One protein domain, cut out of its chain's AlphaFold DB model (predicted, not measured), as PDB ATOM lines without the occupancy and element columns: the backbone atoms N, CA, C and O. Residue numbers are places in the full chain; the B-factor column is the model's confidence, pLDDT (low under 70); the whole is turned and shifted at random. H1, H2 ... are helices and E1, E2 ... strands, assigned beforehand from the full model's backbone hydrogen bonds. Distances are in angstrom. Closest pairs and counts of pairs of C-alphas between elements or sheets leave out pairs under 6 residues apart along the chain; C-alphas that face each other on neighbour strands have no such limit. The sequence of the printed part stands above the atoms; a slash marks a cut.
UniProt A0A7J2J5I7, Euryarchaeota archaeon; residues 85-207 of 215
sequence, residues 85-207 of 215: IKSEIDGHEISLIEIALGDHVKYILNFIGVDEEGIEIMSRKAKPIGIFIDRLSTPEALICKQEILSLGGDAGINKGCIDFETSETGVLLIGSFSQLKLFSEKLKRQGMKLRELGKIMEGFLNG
ATOM      1  N   ILE A  85      24.167  -9.666  -4.925       62.09
ATOM      2  CA  ILE A  85      22.885  -9.907  -5.584       62.09
ATOM      3  C   ILE A  85      23.083  -9.937  -7.084       62.09
ATOM      4  O   ILE A  85      23.790  -9.097  -7.647       62.09
ATOM      5  N   LYS A  86      22.392 -10.884  -7.709       60.94
ATOM      6  CA  LYS A  86      22.134 -10.880  -9.137       60.94
ATOM      7  C   LYS A  86      20.691 -10.513  -9.424       60.94
ATOM      8  O   LYS A  86      19.779 -10.978  -8.745       60.94
ATOM      9  N   SER A  87      20.482  -9.678 -10.430       61.03
ATOM     10  CA  SER A  87      19.149  -9.321 -10.912       61.03
ATOM     11  C   SER A  87      19.179  -9.131 -12.424       61.03
ATOM     12  O   SER A  87      20.202  -8.710 -12.962       61.03
ATOM     13  N   GLU A  88      18.080  -9.462 -13.098       60.25
ATOM     14  CA  GLU A  88      17.902  -9.238 -14.532       60.25
ATOM     15  C   GLU A  88      16.889  -8.114 -14.756       60.25
ATOM     16  O   GLU A  88      15.822  -8.119 -14.140       60.25
ATOM     17  N   ILE A  89      17.229  -7.147 -15.611       55.94
ATOM     18  CA  ILE A  89      16.370  -5.993 -15.919       55.94
ATOM     19  C   ILE A  89      16.503  -5.646 -17.388       55.94
ATOM     20  O   ILE A  89      17.621  -5.445 -17.861       55.94
ATOM     21  N   ASP A  90      15.376  -5.565 -18.096       49.66
ATOM     22  CA  ASP A  90      15.327  -5.185 -19.512       49.66
ATOM     23  C   ASP A  90      16.367  -5.930 -20.385       49.66
ATOM     24  O   ASP A  90      16.938  -5.367 -21.314       49.66
ATOM     25  N   GLY A  91      16.645  -7.206 -20.070       53.38
ATOM     26  CA  GLY A  91      17.615  -8.058 -20.775       53.38
ATOM     27  C   GLY A  91      19.066  -8.023 -20.255       53.38
ATOM     28  O   GLY A  91      19.942  -8.671 -20.832       53.38
ATOM     29  N   HIS A  92      19.357  -7.314 -19.160       47.94
ATOM     30  CA  HIS A  92      20.711  -7.143 -18.611       47.94
ATOM     31  C   HIS A  92      20.892  -7.838 -17.254       47.94
ATOM     32  O   HIS A  92      20.061  -7.659 -16.370       47.94
ATOM     33  N   GLU A  93      21.992  -8.583 -17.050       57.38
ATOM     34  CA  GLU A  93      22.388  -9.038 -15.700       57.38
ATOM     35  C   GLU A  93      23.101  -7.910 -14.976       57.38
ATOM     36  O   GLU A  93      24.075  -7.348 -15.470       57.38
ATOM     37  N   ILE A  94      22.701  -7.683 -13.738       59.59
ATOM     38  CA  ILE A  94      23.392  -6.810 -12.802       59.59
ATOM     39  C   ILE A  94      23.882  -7.677 -11.649       59.59
ATOM     40  O   ILE A  94      23.093  -8.415 -11.062       59.59
ATOM     41  N   SER A  95      25.177  -7.586 -11.330       58.84
ATOM     42  CA  SER A  95      25.825  -8.365 -10.265       58.84
ATOM     43  C   SER A  95      26.490  -7.449  -9.240       58.84
ATOM     44  O   SER A  95      27.662  -7.107  -9.351       58.84
ATOM     45  N   LEU A  96      25.760  -7.076  -8.196       57.06
ATOM     46  CA  LEU A  96      26.296  -6.275  -7.094       57.06
ATOM     47  C   LEU A  96      27.087  -7.187  -6.151       57.06
ATOM     48  O   LEU A  96      26.562  -8.211  -5.721       57.06
ATOM     49  N   ILE A  97      28.331  -6.832  -5.823       59.56
ATOM     50  CA  ILE A  97      29.205  -7.620  -4.939       59.56
ATOM     51  C   ILE A  97      29.877  -6.678  -3.955       59.56
ATOM     52  O   ILE A  97      30.766  -5.925  -4.328       59.56
ATOM     53  N   GLU A  98      29.498  -6.746  -2.686       61.47
ATOM     54  CA  GLU A  98      30.237  -6.083  -1.619       61.47
ATOM     55  C   GLU A  98      31.619  -6.736  -1.488       61.47
ATOM     56  O   GLU A  98      31.716  -7.945  -1.309       61.47
ATOM     57  N   ILE A  99      32.686  -5.938  -1.571       56.84
ATOM     58  CA  ILE A  99      34.072  -6.359  -1.325       56.84
ATOM     59  C   ILE A  99      34.536  -5.602  -0.080       56.84
ATOM     60  O   ILE A  99      35.052  -4.494  -0.188       56.84
ATOM     61  N   ALA A 100      34.289  -6.143   1.114       56.09
ATOM     62  CA  ALA A 100      34.583  -5.444   2.364       56.09
ATOM     63  C   ALA A 100      35.739  -6.088   3.149       56.09
ATOM     64  O   ALA A 100      35.677  -7.254   3.525       56.09
ATOM     65  N   LEU A 101      36.743  -5.279   3.504       51.94
ATOM     66  CA  LEU A 101      37.672  -5.504   4.626       51.94
ATOM     67  C   LEU A 101      37.224  -4.623   5.800       51.94
ATOM     68  O   LEU A 101      37.850  -3.622   6.137       51.94
ATOM     69  N   GLY A 102      36.035  -4.893   6.330       50.91
ATOM     70  CA  GLY A 102      35.295  -3.850   7.033       50.91
ATOM     71  C   GLY A 102      35.210  -3.940   8.551       50.91
ATOM     72  O   GLY A 102      35.025  -2.915   9.208       50.91
ATOM     73  N   ASP A 103      35.276  -5.129   9.132       56.41
ATOM     74  CA  ASP A 103      34.835  -5.270  10.525       56.41
ATOM     75  C   ASP A 103      35.869  -4.756  11.527       56.41
ATOM     76  O   ASP A 103      35.501  -4.229  12.575       56.41
ATOM     77  N   HIS A 104      37.147  -4.735  11.146       56.69
ATOM     78  CA  HIS A 104      38.224  -4.166  11.957       56.69
ATOM     79  C   HIS A 104      38.009  -2.689  12.311       56.69
ATOM     80  O   HIS A 104      38.340  -2.285  13.420       56.69
ATOM     81  N   VAL A 105      37.401  -1.888  11.426       61.88
ATOM     82  CA  VAL A 105      37.139  -0.467  11.710       61.88
ATOM     83  C   VAL A 105      36.117  -0.313  12.833       61.88
ATOM     84  O   VAL A 105      36.329   0.494  13.730       61.88
ATOM     85  N   LYS A 106      35.046  -1.119  12.837       66.94
ATOM     86  CA  LYS A 106      34.064  -1.109  13.935       66.94
ATOM     87  C   LYS A 106      34.722  -1.485  15.260       66.94
ATOM     88  O   LYS A 106      34.520  -0.787  16.249       66.94
ATOM     89  N   TYR A 107      35.549  -2.534  15.267       54.38
ATOM     90  CA  TYR A 107      36.283  -2.951  16.465       54.38
ATOM     91  C   TYR A 107      37.223  -1.861  16.989       54.38
ATOM     92  O   TYR A 107      37.237  -1.601  18.189       54.38
ATOM     93  N   ILE A 108      37.976  -1.202  16.106       52.22
ATOM     94  CA  ILE A 108      38.910  -0.135  16.485       52.22
ATOM     95  C   ILE A 108      38.158   1.090  17.018       52.22
ATOM     96  O   ILE A 108      38.542   1.629  18.049       52.22
ATOM     97  N   LEU A 109      37.072   1.518  16.364       67.44
ATOM     98  CA  LEU A 109      36.277   2.662  16.826       67.44
ATOM     99  C   LEU A 109      35.619   2.387  18.186       67.44
ATOM    100  O   LEU A 109      35.615   3.263  19.047       67.44
ATOM    101  N   ASN A 110      35.152   1.155  18.405       66.25
ATOM    102  CA  ASN A 110      34.645   0.718  19.703       66.25
ATOM    103  C   ASN A 110      35.745   0.722  20.778       66.25
ATOM    104  O   ASN A 110      35.532   1.204  21.884       66.25
ATOM    105  N   PHE A 111      36.949   0.250  20.443       52.81
ATOM    106  CA  PHE A 111      38.102   0.285  21.349       52.81
ATOM    107  C   PHE A 111      38.529   1.715  21.720       52.81
ATOM    108  O   PHE A 111      38.925   1.961  22.855       52.81
ATOM    109  N   ILE A 112      38.432   2.660  20.781       66.88
ATOM    110  CA  ILE A 112      38.716   4.086  21.011       66.88
ATOM    111  C   ILE A 112      37.637   4.746  21.895       66.88
ATOM    112  O   ILE A 112      37.909   5.771  22.516       66.88
ATOM    113  N   GLY A 113      36.438   4.160  21.988       74.88
ATOM    114  CA  GLY A 113      35.319   4.704  22.760       74.88
ATOM    115  C   GLY A 113      34.463   5.710  21.987       74.88
ATOM    116  O   GLY A 113      33.893   6.615  22.590       74.88
ATOM    117  N   VAL A 114      34.393   5.583  20.657       82.00
ATOM    118  CA  VAL A 114      33.433   6.337  19.835       82.00
ATOM    119  C   VAL A 114      32.016   5.848  20.153       82.00
ATOM    120  O   VAL A 114      31.813   4.659  20.386       82.00
ATOM    121  N   ASP A 115      31.034   6.745  20.176       89.94
ATOM    122  CA  ASP A 115      29.634   6.381  20.401       89.94
ATOM    123  C   ASP A 115      29.067   5.511  19.258       89.94
ATOM    124  O   ASP A 115      29.594   5.493  18.142       89.94
ATOM    125  N   GLU A 116      27.986   4.772  19.522       81.94
ATOM    126  CA  GLU A 116      27.413   3.815  18.561       81.94
ATOM    127  C   GLU A 116      27.001   4.457  17.226       81.94
ATOM    128  O   GLU A 116      27.198   3.855  16.164       81.94
ATOM    129  N   GLU A 117      26.474   5.685  17.260       86.94
ATOM    130  CA  GLU A 117      26.074   6.415  16.057       86.94
ATOM    131  C   GLU A 117      27.312   6.794  15.229       86.94
ATOM    132  O   GLU A 117      27.375   6.525  14.022       86.94
ATOM    133  N   GLY A 118      28.346   7.322  15.887       81.00
ATOM    134  CA  GLY A 118      29.647   7.608  15.291       81.00
ATOM    135  C   GLY A 118      30.307   6.369  14.679       81.00
ATOM    136  O   GLY A 118      30.777   6.422  13.536       81.00
ATOM    137  N   ILE A 119      30.291   5.227  15.377       79.25
ATOM    138  CA  ILE A 119      30.829   3.952  14.875       79.25
ATOM    139  C   ILE A 119      30.123   3.540  13.581       79.25
ATOM    140  O   ILE A 119      30.781   3.166  12.601       79.25
ATOM    141  N   GLU A 120      28.793   3.606  13.543       77.81
ATOM    142  CA  GLU A 120      28.020   3.186  12.376       77.81
ATOM    143  C   GLU A 120      28.268   4.108  11.173       77.81
ATOM    144  O   GLU A 120      28.499   3.628  10.061       77.81
ATOM    145  N   ILE A 121      28.331   5.425  11.387       78.44
ATOM    146  CA  ILE A 121      28.627   6.398  10.326       78.44
ATOM    147  C   ILE A 121      30.054   6.214   9.791       78.44
ATOM    148  O   ILE A 121      30.271   6.153   8.575       78.44
ATOM    149  N   MET A 122      31.046   6.137  10.677       74.94
ATOM    150  CA  MET A 122      32.461   6.116  10.296       74.94
ATOM    151  C   MET A 122      32.870   4.783   9.674       74.94
ATOM    152  O   MET A 122      33.585   4.761   8.669       74.94
ATOM    153  N   SER A 123      32.366   3.667  10.200       73.81
ATOM    154  CA  SER A 123      32.654   2.347   9.634       73.81
ATOM    155  C   SER A 123      32.098   2.172   8.220       73.81
ATOM    156  O   SER A 123      32.712   1.473   7.417       73.81
ATOM    157  N   ARG A 124      30.990   2.841   7.868       69.50
ATOM    158  CA  ARG A 124      30.458   2.864   6.492       69.50
ATOM    159  C   ARG A 124      31.303   3.703   5.531       69.50
ATOM    160  O   ARG A 124      31.343   3.396   4.341       69.50
ATOM    161  N   LYS A 125      31.987   4.744   6.018       71.38
ATOM    162  CA  LYS A 125      32.899   5.572   5.205       71.38
ATOM    163  C   LYS A 125      34.259   4.916   4.981       71.38
ATOM    164  O   LYS A 125      34.859   5.115   3.932       71.38
ATOM    165  N   ALA A 126      34.731   4.132   5.947       64.88
ATOM    166  CA  ALA A 126      36.043   3.490   5.893       64.88
ATOM    167  C   ALA A 126      36.103   2.254   4.978       64.88
ATOM    168  O   ALA A 126      37.188   1.746   4.705       64.88
ATOM    169  N   LYS A 127      34.950   1.754   4.520       70.38
ATOM    170  CA  LYS A 127      34.845   0.579   3.651       70.38
ATOM    171  C   LYS A 127      34.697   1.031   2.193       70.38
ATOM    172  O   LYS A 127      33.613   1.499   1.835       70.38
ATOM    173  N   PRO A 128      35.731   0.910   1.340       70.50
ATOM    174  CA  PRO A 128      35.516   1.004  -0.095       70.50
ATOM    175  C   PRO A 128      34.627  -0.167  -0.525       70.50
ATOM    176  O   PRO A 128      34.869  -1.311  -0.151       70.50
ATOM    177  N   ILE A 129      33.576   0.130  -1.278       76.69
ATOM    178  CA  ILE A 129      32.631  -0.839  -1.821       76.69
ATOM    179  C   ILE A 129      32.874  -0.906  -3.328       76.69
ATOM    180  O   ILE A 129      32.876   0.119  -4.014       76.69
ATOM    181  N   GLY A 130      33.090  -2.120  -3.834       76.50
ATOM    182  CA  GLY A 130      33.058  -2.414  -5.263       76.50
ATOM    183  C   GLY A 130      31.624  -2.680  -5.723       76.50
ATOM    184  O   GLY A 130      30.859  -3.304  -4.998       76.50
ATOM    185  N   ILE A 131      31.236  -2.226  -6.911       78.56
ATOM    186  CA  ILE A 131      29.979  -2.612  -7.564       78.56
ATOM    187  C   ILE A 131      30.288  -2.947  -9.017       78.56
ATOM    188  O   ILE A 131      30.751  -2.083  -9.758       78.56
ATOM    189  N   PHE A 132      30.028  -4.188  -9.425       79.88
ATOM    190  CA  PHE A 132      30.132  -4.587 -10.822       79.88
ATOM    191  C   PHE A 132      28.762  -4.489 -11.498       79.88
ATOM    192  O   PHE A 132      27.747  -4.935 -10.972       79.88
ATOM    193  N   ILE A 133      28.720  -3.872 -12.668       81.38
ATOM    194  CA  ILE A 133      27.514  -3.761 -13.480       81.38
ATOM    195  C   ILE A 133      27.883  -4.334 -14.832       81.38
ATOM    196  O   ILE A 133      28.792  -3.813 -15.472       81.38
ATOM    197  N   ASP A 134      27.231  -5.418 -15.231       79.38
ATOM    198  CA  ASP A 134      27.521  -6.078 -16.496       79.38
ATOM    199  C   ASP A 134      26.575  -5.589 -17.598       79.38
ATOM    200  O   ASP A 134      25.547  -4.961 -17.329       79.38
ATOM    201  N   ARG A 135      26.932  -5.891 -18.847       79.06
ATOM    202  CA  ARG A 135      26.071  -5.704 -20.020       79.06
ATOM    203  C   ARG A 135      25.583  -4.266 -20.261       79.06
ATOM    204  O   ARG A 135      24.486  -4.046 -20.769       79.06
ATOM    205  N   LEU A 136      26.376  -3.258 -19.909       83.00
ATOM    206  CA  LEU A 136      26.105  -1.859 -20.249       83.00
ATOM    207  C   LEU A 136      26.542  -1.553 -21.679       83.00
ATOM    208  O   LEU A 136      27.591  -2.015 -22.122       83.00
ATOM    209  N   SER A 137      25.790  -0.713 -22.389       89.06
ATOM    210  CA  SER A 137      26.292  -0.138 -23.638       89.06
ATOM    211  C   SER A 137      27.492   0.773 -23.359       89.06
ATOM    212  O   SER A 137      27.627   1.329 -22.265       89.06
ATOM    213  N   THR A 138      28.361   0.976 -24.348       89.88
ATOM    214  CA  THR A 138      29.527   1.865 -24.189       89.88
ATOM    215  C   THR A 138      29.164   3.276 -23.692       89.88
ATOM    216  O   THR A 138      29.803   3.734 -22.743       89.88
ATOM    217  N   PRO A 139      28.124   3.961 -24.214       91.00
ATOM    218  CA  PRO A 139      27.703   5.254 -23.671       91.00
ATOM    219  C   PRO A 139      27.287   5.190 -22.194       91.00
ATOM    220  O   PRO A 139      27.681   6.047 -21.408       91.00
ATOM    221  N   GLU A 140      26.535   4.161 -21.793       90.19
ATOM    222  CA  GLU A 140      26.120   3.966 -20.397       90.19
ATOM    223  C   GLU A 140      27.323   3.723 -19.482       90.19
ATOM    224  O   GLU A 140      27.409   4.303 -18.399       90.19
ATOM    225  N   ALA A 141      28.285   2.918 -19.934       89.06
ATOM    226  CA  ALA A 141      29.508   2.644 -19.195       89.06
ATOM    227  C   ALA A 141      30.362   3.908 -18.990       89.06
ATOM    228  O   ALA A 141      30.884   4.139 -17.895       89.06
ATOM    229  N   LEU A 142      30.464   4.758 -20.021       91.44
ATOM    230  CA  LEU A 142      31.159   6.045 -19.947       91.44
ATOM    231  C   LEU A 142      30.449   7.032 -19.010       91.44
ATOM    232  O   LEU A 142      31.127   7.696 -18.226       91.44
ATOM    233  N   ILE A 143      29.111   7.086 -19.026       92.88
ATOM    234  CA  ILE A 143      28.317   7.894 -18.081       92.88
ATOM    235  C   ILE A 143      28.584   7.438 -16.645       92.88
ATOM    236  O   ILE A 143      28.935   8.256 -15.795       92.88
ATOM    237  N   CYS A 144      28.489   6.133 -16.374       90.50
ATOM    238  CA  CYS A 144      28.773   5.573 -15.053       90.50
ATOM    239  C   CYS A 144      30.188   5.931 -14.577       90.50
ATOM    240  O   CYS A 144      30.365   6.352 -13.434       90.50
ATOM    241  N   LYS A 145      31.192   5.832 -15.460       93.75
ATOM    242  CA  LYS A 145      32.573   6.222 -15.147       93.75
ATOM    243  C   LYS A 145      32.696   7.710 -14.812       93.75
ATOM    244  O   LYS A 145      33.296   8.050 -13.797       93.75
ATOM    245  N   GLN A 146      32.139   8.601 -15.630       94.75
ATOM    246  CA  GLN A 146      32.230  10.045 -15.389       94.75
ATOM    247  C   GLN A 146      31.527  10.457 -14.091       94.75
ATOM    248  O   GLN A 146      32.073  11.237 -13.307       94.75
ATOM    249  N   GLU A 147      30.345   9.900 -13.829       94.81
ATOM    250  CA  GLU A 147      29.562  10.257 -12.650       94.81
ATOM    251  C   GLU A 147      30.245   9.829 -11.350       94.81
ATOM    252  O   GLU A 147      30.304  10.632 -10.416       94.81
ATOM    253  N   ILE A 148      30.821   8.623 -11.275       93.69
ATOM    254  CA  ILE A 148      31.506   8.186 -10.048       93.69
ATOM    255  C   ILE A 148      32.827   8.935  -9.819       93.69
ATOM    256  O   ILE A 148      33.122   9.301  -8.679       93.69
ATOM    257  N   LEU A 149      33.570   9.258 -10.887       93.31
ATOM    258  CA  LEU A 149      34.786  10.075 -10.798       93.31
ATOM    259  C   LEU A 149      34.470  11.482 -10.269       93.31
ATOM    260  O   LEU A 149      35.201  12.004  -9.431       93.31
ATOM    261  N   SER A 150      33.338  12.072 -10.675       95.25
ATOM    262  CA  SER A 150      32.897  13.385 -10.168       95.25
ATOM    263  C   SER A 150      32.596  13.404  -8.662       95.25
ATOM    264  O   SER A 150      32.567  14.468  -8.048       95.25
ATOM    265  N   LEU A 151      32.365  12.231  -8.066       93.25
ATOM    266  CA  LEU A 151      32.079  12.045  -6.642       93.25
ATOM    267  C   LEU A 151      33.325  11.610  -5.849       93.25
ATOM    268  O   LEU A 151      33.230  11.344  -4.649       93.25
ATOM    269  N   GLY A 152      34.490  11.529  -6.500       89.69
ATOM    270  CA  GLY A 152      35.748  11.091  -5.893       89.69
ATOM    271  C   GLY A 152      35.854   9.577  -5.686       89.69
ATOM    272  O   GLY A 152      36.655   9.143  -4.858       89.69
ATOM    273  N   GLY A 153      35.009   8.783  -6.354       89.75
ATOM    274  CA  GLY A 153      35.213   7.339  -6.494       89.75
ATOM    275  C   GLY A 153      36.046   7.017  -7.739       89.75
ATOM    276  O   GLY A 153      36.602   7.915  -8.367       89.75
ATOM    277  N   ASP A 154      36.106   5.743  -8.115       91.12
ATOM    278  CA  ASP A 154      36.845   5.259  -9.287       91.12
ATOM    279  C   ASP A 154      36.000   4.272 -10.113       91.12
ATOM    280  O   ASP A 154      35.009   3.722  -9.622       91.12
ATOM    281  N   ALA A 155      36.377   4.050 -11.373       92.06
ATOM    282  CA  ALA A 155      35.757   3.048 -12.229       92.06
ATOM    283  C   ALA A 155      36.724   2.376 -13.209       92.06
ATOM    284  O   ALA A 155      37.392   3.028 -14.019       92.06
ATOM    285  N   GLY A 156      36.675   1.044 -13.237       89.50
ATOM    286  CA  GLY A 156      37.248   0.218 -14.295       89.50
ATOM    287  C   GLY A 156      36.232  -0.047 -15.407       89.50
ATOM    288  O   GLY A 156      35.123  -0.498 -15.130       89.50
ATOM    289  N   ILE A 157      36.621   0.200 -16.660       90.94
ATOM    290  CA  ILE A 157      35.837  -0.104 -17.871       90.94
ATOM    291  C   ILE A 157      36.736  -0.761 -18.928       90.94
ATOM    292  O   ILE A 157      37.960  -0.640 -18.852       90.94
ATOM    293  N   ASN A 158      36.151  -1.424 -19.929       85.50
ATOM    294  CA  ASN A 158      36.907  -1.961 -21.062       85.50
ATOM    295  C   ASN A 158      37.580  -0.828 -21.869       85.50
ATOM    296  O   ASN A 158      36.969   0.212 -22.116       85.50
ATOM    297  N   LYS A 159      38.833  -1.030 -22.306       85.06
ATOM    298  CA  LYS A 159      39.591  -0.047 -23.103       85.06
ATOM    299  C   LYS A 159      38.901   0.336 -24.421       85.06
ATOM    300  O   LYS A 159      38.950   1.500 -24.795       85.06
ATOM    301  N   GLY A 160      38.206  -0.608 -25.065       83.50
ATOM    302  CA  GLY A 160      37.514  -0.395 -26.342       83.50
ATOM    303  C   GLY A 160      36.325   0.564 -26.250       83.50
ATOM    304  O   GLY A 160      35.822   1.016 -27.271       83.50
ATOM    305  N   CYS A 161      35.892   0.937 -25.040       86.31
ATOM    306  CA  CYS A 161      34.862   1.958 -24.853       86.31
ATOM    307  C   CYS A 161      35.332   3.366 -25.231       86.31
ATOM    308  O   CYS A 161      34.494   4.202 -25.549       86.31
ATOM    309  N   ILE A 162      36.640   3.648 -25.177       83.19
ATOM    310  CA  ILE A 162      37.190   4.966 -25.535       83.19
ATOM    311  C   ILE A 162      37.057   5.195 -27.044       83.19
ATOM    312  O   ILE A 162      36.624   6.264 -27.470       83.19
ATOM    313  N   ASP A 163      37.358   4.158 -27.821       87.19
ATOM    314  CA  ASP A 163      37.350   4.185 -29.284       87.19
ATOM    315  C   ASP A 163      36.023   3.667 -29.880       87.19
ATOM    316  O   ASP A 163      35.894   3.526 -31.092       87.19
ATOM    317  N   PHE A 164      35.017   3.398 -29.033       85.75
ATOM    318  CA  PHE A 164      33.705   2.841 -29.405       85.75
ATOM    319  C   PHE A 164      33.770   1.505 -30.177       85.75
ATOM    320  O   PHE A 164      32.854   1.160 -30.923       85.75
ATOM    321  N   GLU A 165      34.824   0.716 -29.959       83.06
ATOM    322  CA  GLU A 165      35.029  -0.602 -30.579       83.06
ATOM    323  C   GLU A 165      34.177  -1.710 -29.935       83.06
ATOM    324  O   GLU A 165      33.938  -2.754 -30.541       83.06
ATOM    325  N   THR A 166      33.700  -1.494 -28.706       81.19
ATOM    326  CA  THR A 166      32.803  -2.413 -27.992       81.19
ATOM    327  C   THR A 166      31.377  -1.870 -27.984       81.19
ATOM    328  O   THR A 166      31.148  -0.719 -27.618       81.19
ATOM    329  N   SER A 167      30.389  -2.702 -28.322       80.81
ATOM    330  CA  SER A 167      28.970  -2.331 -28.213       80.81
ATOM    331  C   SER A 167      28.429  -2.482 -26.787       80.81
ATOM    332  O   SER A 167      27.568  -1.707 -26.376       80.81
ATOM    333  N   GLU A 168      28.960  -3.447 -26.033       83.56
ATOM    334  CA  GLU A 168      28.519  -3.818 -24.686       83.56
ATOM    335  C   GLU A 168      29.726  -4.168 -23.789       83.56
ATOM    336  O   GLU A 168      30.724  -4.710 -24.266       83.56
ATOM    337  N   THR A 169      29.670  -3.826 -22.499       86.06
ATOM    338  CA  THR A 169      30.754  -4.021 -21.524       86.06
ATOM    339  C   THR A 169      30.237  -4.086 -20.084       86.06
ATOM    340  O   THR A 169      29.139  -3.628 -19.779       86.06
ATOM    341  N   GLY A 170      31.083  -4.551 -19.163       83.69
ATOM    342  CA  GLY A 170      30.916  -4.305 -17.733       83.69
ATOM    343  C   GLY A 170      31.636  -3.042 -17.240       83.69
ATOM    344  O   GLY A 170      32.577  -2.554 -17.878       83.69
ATOM    345  N   VAL A 171      31.212  -2.546 -16.078       87.88
ATOM    346  CA  VAL A 171      31.845  -1.468 -15.304       87.88
ATOM    347  C   VAL A 171      32.029  -1.925 -13.861       87.88
ATOM    348  O   VAL A 171      31.076  -2.371 -13.228       87.88
ATOM    349  N   LEU A 172      33.240  -1.781 -13.319       86.06
ATOM    350  CA  LEU A 172      33.513  -1.926 -11.887       86.06
ATOM    351  C   LEU A 172      33.619  -0.538 -11.261       86.06
ATOM    352  O   LEU A 172      34.602   0.154 -11.496       86.06
ATOM    353  N   LEU A 173      32.639  -0.151 -10.456       87.56
ATOM    354  CA  LEU A 173      32.649   1.072  -9.655       87.56
ATOM    355  C   LEU A 173      33.318   0.803  -8.308       87.56
ATOM    356  O   LEU A 173      33.076  -0.241  -7.703       87.56
ATOM    357  N   ILE A 174      34.112   1.747  -7.814       85.44
ATOM    358  CA  ILE A 174      34.741   1.688  -6.492       85.44
ATOM    359  C   ILE A 174      34.455   3.002  -5.766       85.44
ATOM    360  O   ILE A 174      34.756   4.081  -6.271       85.44
ATOM    361  N   GLY A 175      33.885   2.932  -4.566       87.12
ATOM    362  CA  GLY A 175      33.641   4.126  -3.757       87.12
ATOM    363  C   GLY A 175      33.170   3.809  -2.346       87.12
ATOM    364  O   GLY A 175      32.762   2.694  -2.042       87.12
ATOM    365  N   SER A 176      33.221   4.799  -1.461       85.12
ATOM    366  CA  SER A 176      32.590   4.715  -0.141       85.12
ATOM    367  C   SER A 176      31.065   4.647  -0.256       85.12
ATOM    368  O   SER A 176      30.476   5.048  -1.266       85.12
ATOM    369  N   PHE A 177      30.399   4.218   0.819       83.31
ATOM    370  CA  PHE A 177      28.937   4.186   0.887       83.31
ATOM    371  C   PHE A 177      28.286   5.523   0.485       83.31
ATOM    372  O   PHE A 177      27.353   5.549  -0.312       83.31
ATOM    373  N   SER A 178      28.796   6.645   1.006       85.94
ATOM    374  CA  SER A 178      28.261   7.978   0.703       85.94
ATOM    375  C   SER A 178      28.404   8.340  -0.776       85.94
ATOM    376  O   SER A 178      27.479   8.905  -1.354       85.94
ATOM    377  N   GLN A 179      29.530   7.985  -1.400       91.12
ATOM    378  CA  GLN A 179      29.764   8.241  -2.823       91.12
ATOM    379  C   GLN A 179      28.822   7.412  -3.696       91.12
ATOM    380  O   GLN A 179      28.184   7.957  -4.591       91.12
ATOM    381  N   LEU A 180      28.674   6.117  -3.403       89.19
ATOM    382  CA  LEU A 180      27.788   5.233  -4.162       89.19
ATOM    383  C   LEU A 180      26.305   5.582  -3.981       89.19
ATOM    384  O   LEU A 180      25.524   5.428  -4.918       89.19
ATOM    385  N   LYS A 181      25.917   6.104  -2.811       89.69
ATOM    386  CA  LYS A 181      24.565   6.626  -2.581       89.69
ATOM    387  C   LYS A 181      24.288   7.880  -3.417       89.69
ATOM    388  O   LYS A 181      23.268   7.954  -4.091       89.69
ATOM    389  N   LEU A 182      25.211   8.844  -3.441       91.81
ATOM    390  CA  LEU A 182      25.077  10.024  -4.306       91.81
ATOM    391  C   LEU A 182      25.081   9.639  -5.792       91.81
ATOM    392  O   LEU A 182      24.332  10.201  -6.589       91.81
ATOM    393  N   PHE A 183      25.892   8.652  -6.168       93.75
ATOM    394  CA  PHE A 183      25.924   8.110  -7.520       93.75
ATOM    395  C   PHE A 183      24.566   7.517  -7.927       93.75
ATOM    396  O   PHE A 183      24.058   7.839  -9.001       93.75
ATOM    397  N   SER A 184      23.933   6.716  -7.061       91.88
ATOM    398  CA  SER A 184      22.617   6.130  -7.348       91.88
ATOM    399  C   SER A 184      21.519   7.196  -7.495       91.88
ATOM    400  O   SER A 184      20.658   7.093  -8.373       91.88
ATOM    401  N   GLU A 185      21.578   8.274  -6.706       92.19
ATOM    402  CA  GLU A 185      20.716   9.455  -6.845       92.19
ATOM    403  C   GLU A 185      20.902  10.178  -8.180       92.19
ATOM    404  O   GLU A 185      19.914  10.586  -8.801       92.19
ATOM    405  N   LYS A 186      22.143  10.308  -8.655       92.25
ATOM    406  CA  LYS A 186      22.427  10.897  -9.966       92.25
ATOM    407  C   LYS A 186      21.930  10.021 -11.114       92.25
ATOM    408  O   LYS A 186      21.289  10.543 -12.025       92.25
ATOM    409  N   LEU A 187      22.138   8.704 -11.051       89.19
ATOM    410  CA  LEU A 187      21.645   7.766 -12.067       89.19
ATOM    411  C   LEU A 187      20.120   7.814 -12.223       89.19
ATOM    412  O   LEU A 187      19.611   7.782 -13.343       89.19
ATOM    413  N   LYS A 188      19.376   7.998 -11.123       88.38
ATOM    414  CA  LYS A 188      17.912   8.179 -11.145       88.38
ATOM    415  C   LYS A 188      17.440   9.348 -12.031       88.38
ATOM    416  O   LYS A 188      16.302   9.331 -12.505       88.38
ATOM    417  N   ARG A 189      18.298  10.341 -12.292       86.88
ATOM    418  CA  ARG A 189      17.997  11.513 -13.140       86.88
ATOM    419  C   ARG A 189      18.334  11.305 -14.619       86.88
ATOM    420  O   ARG A 189      18.002  12.166 -15.427       86.88
ATOM    421  N   GLN A 190      18.954  10.181 -14.969       85.50
ATOM    422  CA  GLN A 190      19.351   9.849 -16.335       85.50
ATOM    423  C   GLN A 190      18.195   9.195 -17.123       85.50
ATOM    424  O   GLN A 190      17.030   9.213 -16.698       85.50
ATOM    425  N   GLY A 191      18.518   8.643 -18.300       80.06
ATOM    426  CA  GLY A 191      17.593   7.878 -19.142       80.06
ATOM    427  C   GLY A 191      16.957   6.684 -18.417       80.06
ATOM    428  O   GLY A 191      17.424   6.263 -17.360       80.06
ATOM    429  N   MET A 192      15.879   6.139 -18.995       77.44
ATOM    430  CA  MET A 192      15.005   5.135 -18.360       77.44
ATOM    431  C   MET A 192      15.780   3.971 -17.720       77.44
ATOM    432  O   MET A 192      15.589   3.695 -16.540       77.44
ATOM    433  N   LYS A 193      16.733   3.382 -18.448       77.69
ATOM    434  CA  LYS A 193      17.530   2.236 -17.994       77.69
ATOM    435  C   LYS A 193      18.470   2.557 -16.822       77.69
ATOM    436  O   LYS A 193      18.466   1.874 -15.800       77.69
ATOM    437  N   LEU A 194      19.229   3.651 -16.910       84.44
ATOM    438  CA  LEU A 194      20.097   4.100 -15.810       84.44
ATOM    439  C   LEU A 194      19.291   4.507 -14.568       84.44
ATOM    440  O   LEU A 194      19.750   4.329 -13.439       84.44
ATOM    441  N   ARG A 195      18.063   4.999 -14.755       86.88
ATOM    442  CA  ARG A 195      17.174   5.329 -13.642       86.88
ATOM    443  C   ARG A 195      16.788   4.102 -12.822       86.88
ATOM    444  O   ARG A 195      16.733   4.197 -11.597       86.88
ATOM    445  N   GLU A 196      16.520   2.972 -13.468       83.88
ATOM    446  CA  GLU A 196      16.207   1.718 -12.774       83.88
ATOM    447  C   GLU A 196      17.420   1.146 -12.045       83.88
ATOM    448  O   GLU A 196      17.314   0.805 -10.864       83.88
ATOM    449  N   LEU A 197      18.590   1.169 -12.689       84.19
ATOM    450  CA  LEU A 197      19.861   0.831 -12.048       84.19
ATOM    451  C   LEU A 197      20.079   1.659 -10.769       84.19
ATOM    452  O   LEU A 197      20.416   1.105  -9.725       84.19
ATOM    453  N   GLY A 198      19.809   2.968 -10.810       87.62
ATOM    454  CA  GLY A 198      19.901   3.839  -9.637       87.62
ATOM    455  C   GLY A 198      18.969   3.431  -8.486       87.62
ATOM    456  O   GLY A 198      19.386   3.458  -7.328       87.62
ATOM    457  N   LYS A 199      17.731   3.001  -8.773       86.75
ATOM    458  CA  LYS A 199      16.800   2.494  -7.741       86.75
ATOM    459  C   LYS A 199      17.318   1.212  -7.086       86.75
ATOM    460  O   LYS A 199      17.211   1.044  -5.876       86.75
ATOM    461  N   ILE A 200      17.907   0.320  -7.873       82.94
ATOM    462  CA  ILE A 200      18.409  -0.968  -7.380       82.94
ATOM    463  C   ILE A 200      19.694  -0.809  -6.590       82.94
ATOM    464  O   ILE A 200      19.843  -1.404  -5.527       82.94
ATOM    465  N   MET A 201      20.600   0.048  -7.051       84.88
ATOM    466  CA  MET A 201      21.783   0.390  -6.271       84.88
ATOM    467  C   MET A 201      21.395   0.973  -4.911       84.88
ATOM    468  O   MET A 201      21.967   0.576  -3.902       84.88
ATOM    469  N   GLU A 202      20.402   1.862  -4.856       87.31
ATOM    470  CA  GLU A 202      19.896   2.401  -3.591       87.31
ATOM    471  C   GLU A 202      19.326   1.312  -2.676       87.31
ATOM    472  O   GLU A 202      19.759   1.205  -1.528       87.31
ATOM    473  N   GLY A 203      18.439   0.454  -3.188       82.75
ATOM    474  CA  GLY A 203      17.885  -0.644  -2.397       82.75
ATOM    475  C   GLY A 203      18.963  -1.618  -1.896       82.75
ATOM    476  O   GLY A 203      18.893  -2.086  -0.761       82.75
ATOM    477  N   PHE A 204      19.990  -1.910  -2.703       79.50
ATOM    478  CA  PHE A 204      21.108  -2.776  -2.303       79.50
ATOM    479  C   PHE A 204      21.970  -2.141  -1.210       79.50
ATOM    480  O   PHE A 204      22.317  -2.783  -0.213       79.50
ATOM    481  N   LEU A 205      22.298  -0.857  -1.373       78.88
ATOM    482  CA  LEU A 205      23.067  -0.098  -0.392       78.88
ATOM    483  C   LEU A 205      22.310  -0.010   0.940       78.88
ATOM    484  O   LEU A 205      22.907  -0.252   1.988       78.88
ATOM    485  N   ASN A 206      20.999   0.235   0.905       80.38
ATOM    486  CA  ASN A 206      20.149   0.271   2.098       80.38
ATOM    487  C   ASN A 206      19.884  -1.118   2.711       80.38
ATOM    488  O   ASN A 206      19.381  -1.204   3.828       80.38
ATOM    489  N   GLY A 207      20.230  -2.204   2.009       69.75
ATOM    490  CA  GLY A 207      19.965  -3.578   2.449       69.75
ATOM    491  C   GLY A 207      18.503  -4.016   2.299       69.75
ATOM    492  O   GLY A 207      18.112  -5.029   2.873       69.75
TER     493      GLY A 207
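Overview. This is residues 85 to 207 of the 215 residues of a protein of Euryarchaeota archaeon (UniProt A0A7J2J5I7). A twisted sheet of five strands has three helices, H3, H4 and H5, over one face and its other face bare, and beyond one end of the sheet reaches an arm of two helices, the hairpin H1 and H2. That arm makes much of the length in spans of 53 by 25 by 23 A. The printed part has 123 residues, with five named helices and five named strands in the order E1 E2 H1 H2 E3 H3 E4 E5 H4 H5. The sheet is E1 - E2 - E3 - E5 - E4, antiparallel throughout; the class is mixed, and the whole is compact, with a radius of gyration of the C-alphas of 15.8 A.

Arrangement. Start at E3, residues 129 to 137, which bends by 62 degrees at residue 134. Beside it E5, residues 168 to 175, has N 131 and O 173 at 2.8 A. Edge strand E4, residues 154 to 157, forms a hairpin with E5, N 156 and O 172 at 2.8 A. On E3's other side is E2, residues 92 to 97, with no N and O within hydrogen-bond range between them; C-alphas 94 and 133 face each other at 5.2 A. Edge strand E1, residues 85 to 89, forms a hairpin with E2, N 87 and O 94 at 3.0 A. H3, residues 138 to 150, is over E5 and E4, at a height over the sheet of 7.5 A; E3, H3 and E4 form a split strand-helix-strand unit, E5 between its strands, with a right-handed crossover. On the same face, in two layers, a sheet with helices on one face, are H4, residues 177 to 187, and H5, residues 192 to 206. H4 and H5 form a helical hairpin, at a shallow tilt of 22 degrees, closest at the C-alphas of Ser 184 and Gly 198, 4.2 A. H3 touches H4 with residues 147 to 148 alone, closest at the C-alphas of Ile 148 and Phe 183, 6.1 A. H1, residues 103 to 112, touches H2, residues 116 to 125, at a steep tilt of 42 degrees, closest at the C-alphas of Val 105 and Ser 123, 5.7 A. H2 and H4 only just touch, only at their ends, with 3 pairs of C-alphas within 8 A, closest at Arg 124 and Phe 177, 6.0 A. In the five helices every O i to N i+4 pair is within hydrogen-bond range.

Along the chain. Find C-alpha 85 at (22.885, -9.907, -5.584), where E1 begins; C-alpha 129 at (32.631, -0.839, -1.821) begins E3, 22.7 A long. E5 measures 23.0 A, and H5, 21.6 A, ends at C-alpha 206, (20.149, 0.271, 2.098).

Size, cuts and confidence. The C-alphas of Gly 113 and Glu 165, the two farthest apart, are 53.6 A apart. The printed part has no cut and no long link. Mean pLDDT of the printed part is 78.6; residues 85 to 112, 124, 126 and 207 are under 70.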